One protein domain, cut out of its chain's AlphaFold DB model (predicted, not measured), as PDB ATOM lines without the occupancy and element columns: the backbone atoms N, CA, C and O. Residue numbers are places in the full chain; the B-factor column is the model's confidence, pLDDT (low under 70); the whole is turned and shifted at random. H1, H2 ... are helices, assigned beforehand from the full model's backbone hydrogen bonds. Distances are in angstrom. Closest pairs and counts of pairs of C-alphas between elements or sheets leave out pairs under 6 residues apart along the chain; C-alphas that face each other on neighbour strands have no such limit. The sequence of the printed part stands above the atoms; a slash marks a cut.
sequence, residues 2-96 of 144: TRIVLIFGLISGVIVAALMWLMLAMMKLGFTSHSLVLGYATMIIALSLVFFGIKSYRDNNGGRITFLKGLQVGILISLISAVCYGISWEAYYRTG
ATOM      1  N   THR A   2     170.748 195.078 130.619       71.44
ATOM      2  CA  THR A   2     171.392 196.401 130.478       71.44
ATOM      3  C   THR A   2     172.396 196.729 131.579       71.44
ATOM      4  O   THR A   2     173.499 197.161 131.275       71.44
ATOM      5  N   ARG A   3     172.081 196.439 132.848       79.12
ATOM      6  CA  ARG A   3     173.004 196.691 133.971       79.12
ATOM      7  C   ARG A   3     174.330 195.928 133.845       79.12
ATOM      8  O   ARG A   3     175.378 196.488 134.127       79.12
ATOM      9  N   ILE A   4     174.286 194.672 133.395       78.19
ATOM     10  CA  ILE A   4     175.480 193.828 133.217       78.19
ATOM     11  C   ILE A   4     176.320 194.366 132.058       78.19
ATOM     12  O   ILE A   4     177.517 194.566 132.214       78.19
ATOM     13  N   VAL A   5     175.679 194.669 130.927       77.81
ATOM     14  CA  VAL A   5     176.351 195.238 129.751       77.81
ATOM     15  C   VAL A   5     177.026 196.571 130.088       77.81
ATOM     16  O   VAL A   5     178.173 196.771 129.714       77.81
ATOM     17  N   LEU A   6     176.357 197.449 130.843       81.50
ATOM     18  CA  LEU A   6     176.924 198.732 131.261       81.50
ATOM     19  C   LEU A   6     178.086 198.562 132.244       81.50
ATOM     20  O   LEU A   6     179.123 199.180 132.051       81.50
ATOM     21  N   ILE A   7     177.947 197.711 133.267       84.06
ATOM     22  CA  ILE A   7     179.011 197.492 134.257       84.06
ATOM     23  C   ILE A   7     180.245 196.876 133.590       84.06
ATOM     24  O   ILE A   7     181.343 197.401 133.737       84.06
ATOM     25  N   PHE A   8     180.080 195.797 132.823       80.44
ATOM     26  CA  PHE A   8     181.208 195.141 132.156       80.44
ATOM     27  C   PHE A   8     181.782 195.987 131.019       80.44
ATOM     28  O   PHE A   8     182.998 196.032 130.863       80.44
ATOM     29  N   GLY A   9     180.936 196.706 130.276       79.69
ATOM     30  CA  GLY A   9     181.364 197.684 129.280       79.69
ATOM     31  C   GLY A   9     182.248 198.762 129.900       79.69
ATOM     32  O   GLY A   9     183.361 198.976 129.431       79.69
ATOM     33  N   LEU A  10     181.815 199.364 131.008       84.75
ATOM     34  CA  LEU A  10     182.541 200.448 131.667       84.75
ATOM     35  C   LEU A  10     183.818 199.955 132.363       84.75
ATOM     36  O   LEU A  10     184.858 200.586 132.215       84.75
ATOM     37  N   ILE A  11     183.787 198.794 133.029       85.81
ATOM     38  CA  ILE A  11     184.996 198.157 133.583       85.81
ATOM     39  C   ILE A  11     186.000 197.866 132.466       85.81
ATOM     40  O   ILE A  11     187.175 198.205 132.592       85.81
ATOM     41  N   SER A  12     185.547 197.275 131.355       81.44
ATOM     42  CA  SER A  12     186.431 196.986 130.227       81.44
ATOM     43  C   SER A  12     186.999 198.263 129.606       81.44
ATOM     44  O   SER A  12     188.185 198.310 129.306       81.44
ATOM     45  N   GLY A  13     186.184 199.316 129.486       81.81
ATOM     46  CA  GLY A  13     186.600 200.622 128.986       81.81
ATOM     47  C   GLY A  13     187.648 201.283 129.878       81.81
ATOM     48  O   GLY A  13     188.649 201.775 129.368       81.81
ATOM     49  N   VAL A  14     187.476 201.234 131.204       86.75
ATOM     50  CA  VAL A  14     188.458 201.759 132.171       86.75
ATOM     51  C   VAL A  14     189.771 200.981 132.103       86.75
ATOM     52  O   VAL A  14     190.836 201.592 132.117       86.75
ATOM     53  N   ILE A  15     189.721 199.651 131.991       85.50
ATOM     54  CA  ILE A  15     190.932 198.828 131.870       85.50
ATOM     55  C   ILE A  15     191.670 199.148 130.569       85.50
ATOM     56  O   ILE A  15     192.876 199.371 130.594       85.50
ATOM     57  N   VAL A  16     190.959 199.215 129.440       84.12
ATOM     58  CA  VAL A  16     191.552 199.556 128.138       84.12
ATOM     59  C   VAL A  16     192.150 200.967 128.160       84.12
ATOM     60  O   VAL A  16     193.271 201.158 127.692       84.12
ATOM     61  N   ALA A  17     191.459 201.937 128.765       85.00
ATOM     62  CA  ALA A  17     191.982 203.283 128.968       85.00
ATOM     63  C   ALA A  17     193.267 203.271 129.812       85.00
ATOM     64  O   ALA A  17     194.281 203.830 129.402       85.00
ATOM     65  N   ALA A  18     193.266 202.586 130.958       86.56
ATOM     66  CA  ALA A  18     194.435 202.494 131.830       86.56
ATOM     67  C   ALA A  18     195.637 201.839 131.127       86.56
ATOM     68  O   ALA A  18     196.756 202.340 131.233       86.56
ATOM     69  N   LEU A  19     195.408 200.762 130.367       83.69
ATOM     70  CA  LEU A  19     196.449 200.098 129.578       83.69
ATOM     71  C   LEU A  19     197.020 201.013 128.491       83.69
ATOM     72  O   LEU A  19     198.234 201.034 128.295       83.69
ATOM     73  N   MET A  20     196.175 201.805 127.826       83.25
ATOM     74  CA  MET A  20     196.623 202.788 126.837       83.25
ATOM     75  C   MET A  20     197.557 203.824 127.473       83.25
ATOM     76  O   MET A  20     198.657 204.058 126.976       83.25
ATOM     77  N   TRP A  21     197.151 204.412 128.599       83.12
ATOM     78  CA  TRP A  21     197.969 205.396 129.313       83.12
ATOM     79  C   TRP A  21     199.278 204.798 129.834       83.12
ATOM     80  O   TRP A  21     200.324 205.437 129.732       83.12
ATOM     81  N   LEU A  22     199.245 203.558 130.327       83.88
ATOM     82  CA  LEU A  22     200.442 202.829 130.740       83.88
ATOM     83  C   LEU A  22     201.406 202.622 129.564       83.88
ATOM     84  O   LEU A  22     202.595 202.899 129.695       83.88
ATOM     85  N   MET A  23     200.900 202.193 128.404       78.62
ATOM     86  CA  MET A  23     201.710 201.998 127.198       78.62
ATOM     87  C   MET A  23     202.365 203.307 126.742       78.62
ATOM     88  O   MET A  23     203.558 203.332 126.440       78.62
ATOM     89  N   LEU A  24     201.613 204.411 126.755       78.06
ATOM     90  CA  LEU A  24     202.120 205.740 126.409       78.06
ATOM     91  C   LEU A  24     203.184 206.227 127.406       78.06
ATOM     92  O   LEU A  24     204.185 206.817 127.002       78.06
ATOM     93  N   ALA A  25     203.013 205.950 128.701       80.06
ATOM     94  CA  ALA A  25     204.014 206.265 129.719       80.06
ATOM     95  C   ALA A  25     205.301 205.440 129.544       80.06
ATOM     96  O   ALA A  25     206.399 205.987 129.625       80.06
ATOM     97  N   MET A  26     205.185 204.142 129.245       74.81
ATOM     98  CA  MET A  26     206.341 203.274 128.992       74.81
ATOM     99  C   MET A  26     207.117 203.683 127.736       74.81
ATOM    100  O   MET A  26     208.348 203.630 127.736       74.81
ATOM    101  N   MET A  27     206.416 204.148 126.698       72.44
ATOM    102  CA  MET A  27     207.045 204.696 125.496       72.44
ATOM    103  C   MET A  27     207.904 205.926 125.819       72.44
ATOM    104  O   MET A  27     209.046 206.003 125.364       72.44
ATOM    105  N   LYS A  28     207.408 206.843 126.666       70.88
ATOM    106  CA  LYS A  28     208.170 208.022 127.123       70.88
ATOM    107  C   LYS A  28     209.409 207.663 127.944       70.88
ATOM    108  O   LYS A  28     210.388 208.399 127.916       70.88
ATOM    109  N   LEU A  29     209.379 206.540 128.659       71.62
ATOM    110  CA  LEU A  29     210.510 206.031 129.442       71.62
ATOM    111  C   LEU A  29     211.551 205.275 128.592       71.62
ATOM    112  O   LEU A  29     212.536 204.793 129.141       71.62
ATOM    113  N   GLY A  30     211.353 205.162 127.272       64.62
ATOM    114  CA  GLY A  30     212.317 204.536 126.359       64.62
ATOM    115  C   GLY A  30     212.272 203.005 126.320       64.62
ATOM    116  O   GLY A  30     213.141 202.384 125.715       64.62
ATOM    117  N   PHE A  31     211.256 202.367 126.914       63.66
ATOM    118  CA  PHE A  31     211.084 200.909 126.865       63.66
ATOM    119  C   PHE A  31     210.413 200.465 125.552       63.66
ATOM    120  O   PHE A  31     209.294 199.952 125.544       63.66
ATOM    121  N   THR A  32     211.086 200.653 124.419       63.16
ATOM    122  CA  THR A  32     210.566 200.283 123.086       63.16
ATOM    123  C   THR A  32     210.632 198.782 122.810       63.16
ATOM    124  O   THR A  32     209.764 198.249 122.118       63.16
ATOM    125  N   SER A  33     211.583 198.064 123.417       64.50
ATOM    126  CA  SER A  33     211.832 196.636 123.153       64.50
ATOM    127  C   SER A  33     210.665 195.714 123.534       64.50
ATOM    128  O   SER A  33     210.537 194.622 122.990       64.50
ATOM    129  N   HIS A  34     209.793 196.149 124.449       69.00
ATOM    130  CA  HIS A  34     208.655 195.359 124.938       69.00
ATOM    131  C   HIS A  34     207.308 195.829 124.373       69.00
ATOM    132  O   HIS A  34     206.267 195.278 124.731       69.00
ATOM    133  N   SER A  35     207.314 196.822 123.478       71.56
ATOM    134  CA  SER A  35     206.101 197.405 122.889       71.56
ATOM    135  C   SER A  35     205.227 196.362 122.179       71.56
ATOM    136  O   SER A  35     204.009 196.363 122.348       71.56
ATOM    137  N   LEU A  36     205.844 195.410 121.469       76.62
ATOM    138  CA  LEU A  36     205.151 194.287 120.829       76.62
ATOM    139  C   LEU A  36     204.454 193.379 121.848       76.62
ATOM    140  O   LEU A  36     203.277 193.059 121.692       76.62
ATOM    141  N   VAL A  37     205.165 192.985 122.911       80.56
ATOM    142  CA  VAL A  37     204.626 192.109 123.964       80.56
ATOM    143  C   VAL A  37     203.461 192.790 124.680       80.56
ATOM    144  O   VAL A  37     202.428 192.163 124.900       80.56
ATOM    145  N   LEU A  38     203.590 194.084 124.980       77.56
ATOM    146  CA  LEU A  38     202.522 194.904 125.554       77.56
ATOM    147  C   LEU A  38     201.306 195.012 124.629       77.56
ATOM    148  O   LEU A  38     200.173 194.897 125.100       77.56
ATOM    149  N   GLY A  39     201.519 195.170 123.321       79.81
ATOM    150  CA  GLY A  39     200.443 195.166 122.330       79.81
ATOM    151  C   GLY A  39     199.662 193.850 122.341       79.81
ATOM    152  O   GLY A  39     198.439 193.850 122.499       79.81
ATOM    153  N   TYR A  40     200.366 192.717 122.271       85.19
ATOM    154  CA  TYR A  40     199.735 191.395 122.331       85.19
ATOM    155  C   TYR A  40     199.053 191.125 123.676       85.19
ATOM    156  O   TYR A  40     197.934 190.611 123.701       85.19
ATOM    157  N   ALA A  41     199.669 191.521 124.793       85.62
ATOM    158  CA  ALA A  41     199.059 191.413 126.115       85.62
ATOM    159  C   ALA A  41     197.745 192.207 126.186       85.62
ATOM    160  O   ALA A  41     196.736 191.695 126.668       85.62
ATOM    161  N   THR A  42     197.725 193.419 125.627       82.19
ATOM    162  CA  THR A  42     196.523 194.262 125.570       82.19
ATOM    163  C   THR A  42     195.415 193.601 124.746       82.19
ATOM    164  O   THR A  42     194.261 193.597 125.173       82.19
ATOM    165  N   MET A  43     195.749 192.963 123.616       84.75
ATOM    166  CA  MET A  43     194.772 192.202 122.824       84.75
ATOM    167  C   MET A  43     194.183 191.014 123.593       84.75
ATOM    168  O   MET A  43     192.967 190.817 123.582       84.75
ATOM    169  N   ILE A  44     195.016 190.248 124.305       88.62
ATOM    170  CA  ILE A  44     194.558 189.121 125.132       88.62
ATOM    171  C   ILE A  44     193.632 189.614 126.248       88.62
ATOM    172  O   ILE A  44     192.584 189.009 126.491       88.62
ATOM    173  N   ILE A  45     193.979 190.725 126.903       85.81
ATOM    174  CA  ILE A  45     193.151 191.321 127.957       85.81
ATOM    175  C   ILE A  45     191.807 191.778 127.381       85.81
ATOM    176  O   ILE A  45     190.765 191.450 127.949       85.81
ATOM    177  N   ALA A  46     191.806 192.462 126.234       81.69
ATOM    178  CA  ALA A  46     190.583 192.910 125.574       81.69
ATOM    179  C   ALA A  46     189.646 191.733 125.239       81.69
ATOM    180  O   ALA A  46     188.467 191.757 125.596       81.69
ATOM    181  N   LEU A  47     190.171 190.661 124.634       85.00
ATOM    182  CA  LEU A  47     189.391 189.455 124.324       85.00
ATOM    183  C   LEU A  47     188.872 188.753 125.587       85.00
ATOM    184  O   LEU A  47     187.721 188.309 125.631       85.00
ATOM    185  N   SER A  48     189.691 188.700 126.639       88.19
ATOM    186  CA  SER A  48     189.310 188.109 127.925       88.19
ATOM    187  C   SER A  48     188.153 188.870 128.572       88.19
ATOM    188  O   SER A  48     187.210 188.254 129.067       88.19
ATOM    189  N   LEU A  49     188.175 190.205 128.533       83.06
ATOM    190  CA  LEU A  49     187.115 191.044 129.096       83.06
ATOM    191  C   LEU A  49     185.771 190.826 128.396       83.06
ATOM    192  O   LEU A  49     184.746 190.696 129.070       83.06
ATOM    193  N   VAL A  50     185.772 190.708 127.065       85.00
ATOM    194  CA  VAL A  50     184.560 190.373 126.300       85.00
ATOM    195  C   VAL A  50     184.035 188.993 126.708       85.00
ATOM    196  O   VAL A  50     182.843 188.845 126.990       85.00
ATOM    197  N   PHE A  51     184.916 187.992 126.820       86.00
ATOM    198  CA  PHE A  51     184.539 186.648 127.266       86.00
ATOM    199  C   PHE A  51     183.931 186.650 128.676       86.00
ATOM    200  O   PHE A  51     182.863 186.069 128.889       86.00
ATOM    201  N   PHE A  52     184.559 187.332 129.638       85.50
ATOM    202  CA  PHE A  52     184.037 187.447 131.002       85.50
ATOM    203  C   PHE A  52     182.696 188.183 131.054       85.50
ATOM    204  O   PHE A  52     181.812 187.771 131.808       85.50
ATOM    205  N   GLY A  53     182.504 189.207 130.219       83.56
ATOM    206  CA  GLY A  53     181.224 189.896 130.073       83.56
ATOM    207  C   GLY A  53     180.100 188.971 129.597       83.56
ATOM    208  O   GLY A  53     179.027 188.928 130.204       83.56
ATOM    209  N   ILE A  54     180.358 188.158 128.565       86.19
ATOM    210  CA  ILE A  54     179.392 187.168 128.056       86.19
ATOM    211  C   ILE A  54     179.131 186.070 129.100       86.19
ATOM    212  O   ILE A  54     177.979 185.685 129.323       86.19
ATOM    213  N   LYS A  55     180.178 185.581 129.775       84.12
ATOM    214  CA  LYS A  55     180.063 184.555 130.823       84.12
ATOM    215  C   LYS A  55     179.213 185.042 131.997       84.12
ATOM    216  O   LYS A  55     178.271 184.357 132.386       84.12
ATOM    217  N   SER A  56     179.481 186.240 132.515       82.50
ATOM    218  CA  SER A  56     178.696 186.828 133.609       82.50
ATOM    219  C   SER A  56     177.234 187.037 133.209       82.50
ATOM    220  O   SER A  56     176.317 186.797 134.000       82.50
ATOM    221  N   TYR A  57     176.997 187.421 131.951       83.81
ATOM    222  CA  TYR A  57     175.653 187.530 131.405       83.81
ATOM    223  C   TYR A  57     174.913 186.180 131.370       83.81
ATOM    224  O   TYR A  57     173.736 186.116 131.734       83.81
ATOM    225  N   ARG A  58     175.584 185.095 130.964       84.56
ATOM    226  CA  ARG A  58     175.027 183.734 130.984       84.56
ATOM    227  C   ARG A  58     174.683 183.279 132.395       84.56
ATOM    228  O   ARG A  58     173.583 182.776 132.618       84.56
ATOM    229  N   ASP A  59     175.619 183.435 133.324       83.62
ATOM    230  CA  ASP A  59     175.490 182.894 134.676       83.62
ATOM    231  C   ASP A  59     174.321 183.572 135.426       83.62
ATOM    232  O   ASP A  59     173.567 182.904 136.128       83.62
ATOM    233  N   ASN A  60     174.061 184.860 135.161       81.56
ATOM    234  CA  ASN A  60     172.895 185.588 135.686       81.56
ATOM    235  C   ASN A  60     171.550 185.257 135.004       81.56
ATOM    236  O   ASN A  60     170.506 185.655 135.511       81.56
ATOM    237  N   ASN A  61     171.537 184.552 133.866       82.38
ATOM    238  CA  ASN A  61     170.310 184.148 133.158       82.38
ATOM    239  C   ASN A  61     170.071 182.633 133.223       82.38
ATOM    240  O   ASN A  61     169.601 182.024 132.262       82.38
ATOM    241  N   GLY A  62     170.422 182.002 134.346       78.19
ATOM    242  CA  GLY A  62     170.171 180.574 134.552       78.19
ATOM    243  C   GLY A  62     171.080 179.658 133.727       78.19
ATOM    244  O   GLY A  62     170.709 178.528 133.421       78.19
ATOM    245  N   GLY A  63     172.264 180.136 133.328       77.06
ATOM    246  CA  GLY A  63     173.330 179.295 132.775       77.06
ATOM    247  C   GLY A  63     173.194 178.921 131.294       77.06
ATOM    248  O   GLY A  63     174.112 178.314 130.743       77.06
ATOM    249  N   ARG A  64     172.102 179.296 130.614       78.38
ATOM    250  CA  ARG A  64     171.860 178.961 129.198       78.38
ATOM    251  C   ARG A  64     171.672 180.226 128.364       78.38
ATOM    252  O   ARG A  64     170.784 181.027 128.637       78.38
ATOM    253  N   ILE A  65     172.480 180.387 127.314       85.25
ATOM    254  CA  ILE A  65     172.295 181.445 126.306       85.25
ATOM    255  C   ILE A  65     172.334 180.835 124.911       85.25
ATOM    256  O   ILE A  65     173.070 179.883 124.663       85.25
ATOM    257  N   THR A  66     171.565 181.407 123.991       86.38
ATOM    258  CA  THR A  66     171.697 181.117 122.562       86.38
ATOM    259  C   THR A  66     172.886 181.880 121.982       86.38
ATOM    260  O   THR A  66     173.197 182.985 122.433       86.38
ATOM    261  N   PHE A  67     173.529 181.322 120.953       86.94
ATOM    262  CA  PHE A  67     174.693 181.935 120.300       86.94
ATOM    263  C   PHE A  67     174.446 183.400 119.903       86.94
ATOM    264  O   PHE A  67     175.235 184.273 120.258       86.94
ATOM    265  N   LEU A  68     173.297 183.692 119.277       87.88
ATOM    266  CA  LEU A  68     172.924 185.056 118.880       87.88
ATOM    267  C   LEU A  68     172.859 186.025 120.069       87.88
ATOM    268  O   LEU A  68     173.333 187.153 119.961       87.88
ATOM    269  N   LYS A  69     172.312 185.598 121.216       86.06
ATOM    270  CA  LYS A  69     172.258 186.452 122.412       86.06
ATOM    271  C   LYS A  69     173.650 186.710 122.985       86.06
ATOM    272  O   LYS A  69     173.917 187.820 123.433       86.06
ATOM    273  N   GLY A  70     174.538 185.716 122.954       86.25
ATOM    274  CA  GLY A  70     175.938 185.887 123.354       86.25
ATOM    275  C   GLY A  70     176.680 186.881 122.473       86.25
ATOM    276  O   GLY A  70     177.326 187.791 122.988       86.25
ATOM    277  N   LEU A  71     176.516 186.749 121.156       89.25
ATOM    278  CA  LEU A  71     177.108 187.657 120.180       89.25
ATOM    279  C   LEU A  71     176.606 189.095 120.369       89.25
ATOM    280  O   LEU A  71     177.411 190.019 120.432       89.25
ATOM    281  N   GLN A  72     175.294 189.285 120.536       89.56
ATOM    282  CA  GLN A  72     174.705 190.605 120.769       89.56
ATOM    283  C   GLN A  72     175.264 191.268 122.036       89.56
ATOM    284  O   GLN A  72     175.606 192.449 122.019       89.56
ATOM    285  N   VAL A  73     175.388 190.515 123.134       87.31
ATOM    286  CA  VAL A  73     175.966 191.026 124.387       87.31
ATOM    287  C   VAL A  73     177.437 191.394 124.206       87.31
ATOM    288  O   VAL A  73     177.842 192.463 124.654       87.31
ATOM    289  N   GLY A  74     178.215 190.555 123.515       88.00
ATOM    290  CA  GLY A  74     179.611 190.849 123.193       88.00
ATOM    291  C   GLY A  74     179.766 192.147 122.400       88.00
ATOM    292  O   GLY A  74     180.539 193.010 122.800       88.00
ATOM    293  N   ILE A  75     178.973 192.330 121.338       90.50
ATOM    294  CA  ILE A  75     178.999 193.547 120.508       90.50
ATOM    295  C   ILE A  75     178.673 194.792 121.338       90.50
ATOM    296  O   ILE A  75     179.372 195.795 121.226       90.50
ATOM    297  N   LEU A  76     177.650 194.738 122.196       89.06
ATOM    298  CA  LEU A  76     177.274 195.885 123.027       89.06
ATOM    299  C   LEU A  76     178.382 196.275 124.017       89.06
ATOM    300  O   LEU A  76     178.652 197.461 124.194       89.06
ATOM    301  N   ILE A  77     179.037 195.292 124.642       87.12
ATOM    302  CA  ILE A  77     180.167 195.535 125.549       87.12
ATOM    303  C   ILE A  77     181.340 196.147 124.778       87.12
ATOM    304  O   ILE A  77     181.885 197.164 125.208       87.12
ATOM    305  N   SER A  78     181.689 195.578 123.620       88.31
ATOM    306  CA  SER A  78     182.765 196.090 122.765       88.31
ATOM    307  C   SER A  78     182.499 197.515 122.288       88.31
ATOM    308  O   SER A  78     183.419 198.324 122.257       88.31
ATOM    309  N   LEU A  79     181.248 197.852 121.963       90.00
ATOM    310  CA  LEU A  79     180.873 199.191 121.511       90.00
ATOM    311  C   LEU A  79     181.039 200.231 122.629       90.00
ATOM    312  O   LEU A  79     181.605 201.294 122.391       90.00
ATOM    313  N   ILE A  80     180.632 199.905 123.860       87.88
ATOM    314  CA  ILE A  80     180.866 200.773 125.029       87.88
ATOM    315  C   ILE A  80     182.369 200.940 125.284       87.88
ATOM    316  O   ILE A  80     182.843 202.056 125.486       87.88
ATOM    317  N   SER A  81     183.126 199.841 125.232       86.19
ATOM    318  CA  SER A  81     184.579 199.861 125.419       86.19
ATOM    319  C   SER A  81     185.279 200.735 124.371       86.19
ATOM    320  O   SER A  81     186.121 201.561 124.719       86.19
ATOM    321  N   ALA A  82     184.870 200.631 123.102       87.69
ATOM    322  CA  ALA A  82     185.395 201.442 122.006       87.69
ATOM    323  C   ALA A  82     185.123 202.941 122.204       87.69
ATOM    324  O   ALA A  82     186.009 203.758 121.966       87.69
ATOM    325  N   VAL A  83     183.937 203.312 122.700       90.56
ATOM    326  CA  VAL A  83     183.622 204.710 123.044       90.56
ATOM    327  C   VAL A  83     184.527 205.214 124.172       90.56
ATOM    328  O   VAL A  83     185.107 206.291 124.049       90.56
ATOM    329  N   CYS A  84     184.717 204.438 125.245       87.94
ATOM    330  CA  CYS A  84     185.643 204.801 126.325       87.94
ATOM    331  C   CYS A  84     187.090 204.953 125.829       87.94
ATOM    332  O   CYS A  84     187.794 205.875 126.248       87.94
ATOM    333  N   TYR A  85     187.530 204.075 124.926       86.12
ATOM    334  CA  TYR A  85     188.846 204.158 124.296       86.12
ATOM    335  C   TYR A  85     188.995 205.427 123.447       86.12
ATOM    336  O   TYR A  85     189.979 206.146 123.598       86.12
ATOM    337  N   GLY A  86     187.992 205.760 122.628       87.56
ATOM    338  CA  GLY A  86     187.967 207.003 121.852       87.56
ATOM    339  C   GLY A  86     188.030 208.250 122.739       87.56
ATOM    340  O   GLY A  86     188.859 209.124 122.511       87.56
ATOM    341  N   ILE A  87     187.241 208.297 123.819       89.19
ATOM    342  CA  ILE A  87     187.290 209.394 124.804       89.19
ATOM    343  C   ILE A  87     188.679 209.502 125.449       89.19
ATOM    344  O   ILE A  87     189.174 210.603 125.685       89.19
ATOM    345  N   SER A  88     189.323 208.368 125.727       86.00
ATOM    346  CA  SER A  88     190.672 208.350 126.297       86.00
ATOM    347  C   SER A  88     191.702 208.932 125.330       86.00
ATOM    348  O   SER A  88     192.580 209.676 125.765       86.00
ATOM    349  N   TRP A  89     191.576 208.644 124.031       83.75
ATOM    350  CA  TRP A  89     192.394 209.259 122.983       83.75
ATOM    351  C   TRP A  89     192.171 210.762 122.878       83.75
ATOM    352  O   TRP A  89     193.140 211.516 122.861       83.75
ATOM    353  N   GLU A  90     190.917 211.208 122.874       84.94
ATOM    354  CA  GLU A  90     190.577 212.634 122.875       84.94
ATOM    355  C   GLU A  90     191.186 213.357 124.085       84.94
ATOM    356  O   GLU A  90     191.783 214.427 123.954       84.94
ATOM    357  N   ALA A  91     191.102 212.750 125.273       85.88
ATOM    358  CA  ALA A  91     191.736 213.275 126.477       85.88
ATOM    359  C   ALA A  91     193.268 213.325 126.342       85.88
ATOM    360  O   ALA A  91     193.888 214.323 126.711       85.88
ATOM    361  N   TYR A  92     193.889 212.284 125.786       81.94
ATOM    362  CA  TYR A  92     195.329 212.251 125.538       81.94
ATOM    363  C   TYR A  92     195.780 213.365 124.579       81.94
ATOM    364  O   TYR A  92     196.698 214.119 124.899       81.94
ATOM    365  N   TYR A  93     195.102 213.535 123.442       77.69
ATOM    366  CA  TYR A  93     195.425 214.601 122.491       77.69
ATOM    367  C   TYR A  93     195.282 215.991 123.120       77.69
ATOM    368  O   TYR A  93     196.174 216.823 122.960       77.69
ATOM    369  N   ARG A  94     194.227 216.226 123.912       79.44
ATOM    370  CA  ARG A  94     194.007 217.507 124.608       79.44
ATOM    371  C   ARG A  94     195.030 217.802 125.707       79.44
ATOM    372  O   ARG A  94     195.316 218.966 125.961       79.44
ATOM    373  N   THR A  95     195.572 216.778 126.369       73.38
ATOM    374  CA  THR A  95     196.502 216.931 127.508       73.38
ATOM    375  C   THR A  95     197.984 216.996 127.116       73.38
ATOM    376  O   THR A  95     198.837 217.082 127.995       73.38
ATOM    377  N   GLY A  96     198.307 217.008 125.817       63.03
ATOM    378  CA  GLY A  96     199.685 217.163 125.318       63.03
ATOM    379  C   GLY A  96     200.201 215.991 124.475       63.03
ATOM    380  O   GLY A  96     201.406 215.775 124.386       63.03
TER     381      GLY A  96
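AT A GLANCE: This is residues 2 to 96 of the 144 residues of the protein "DUF4199 domain-containing protein" of Acidobacteria bacterium (UniProt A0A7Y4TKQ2). Three long helices make an elongated up-and-down bundle, in which each helix runs against the one before it in the chain. The longest, H3, crosses obliquely over one side of a nearly antiparallel pair, H1 and H2, passing from H2 over to H1, with its last residues beyond H1 on the side away from H2. The printed part has 95 residues with three named helices, in the order H1, H2, H3, and no named strand; the class is all helix. The whole is only just loose, close to compact, with a radius of gyration of the C-alphas of 15.4 A, and the C-alphas span 49 by 27 by 17 A.

IN THESE COORDINATES: H3, residues 67 to 94, has 28 residues and measures 40.7 A from first to last C-alpha; it begins with C-alpha 67 at (174.693, 181.935, 120.300) and ends with C-alpha 94 at (194.007, 217.507, 124.608). H1, residues 2 to 28, measures 38.7 A, and its C-alpha 2 is at (171.392, 196.401, 130.478). H2, residues 35 to 59, measures 35.9 A.

HOW THE PARTS SIT: H3 touches H1, with 29 pairs of C-alphas within 8 A; the closest C-alphas are those of Gly 13 and Ser 81, 4.2 A apart. These two helices run the same way at a steep tilt of 41 degrees, and H1 touches H3 with its residues 5 to 17 alone. H3 also touches H2, where the closest C-alphas, those of Val 50 and Gly 74, are 5.9 A apart. H3 touches H2 with its residues 70 to 78 alone, and H2 touches H3 with its residues 50 to 58 alone. H2 and H3 run opposite ways at a steep tilt of 43 degrees and form a helical hairpin. H1 and H2 form a helical hairpin too: they touch and run opposite ways at a shallow tilt of 9 degrees. Their closest C-alphas, those of Phe 8 and Gly 53, are 5.6 A apart. With one of the three touching pairs at a shallow tilt, the helix packing is only just mostly crossed. In H1, H2 and H3 every O i to N i+4 pair is within hydrogen-bond range.

THE WHOLE: The two C-alphas farthest apart, those of Gly 30 and Gly 62, are 49.2 A apart. The C-alphas of Thr 2 and Gly 96, the first and last printed, are 35.5 A apart. The printed part has no cut. The links from H1 to H2, with 6 residues, and from H2 to H3, with 7 residues, are both short. The mean pLDDT of the printed part is 82.1, and residues 30 to 34 and residue 96 are under 70.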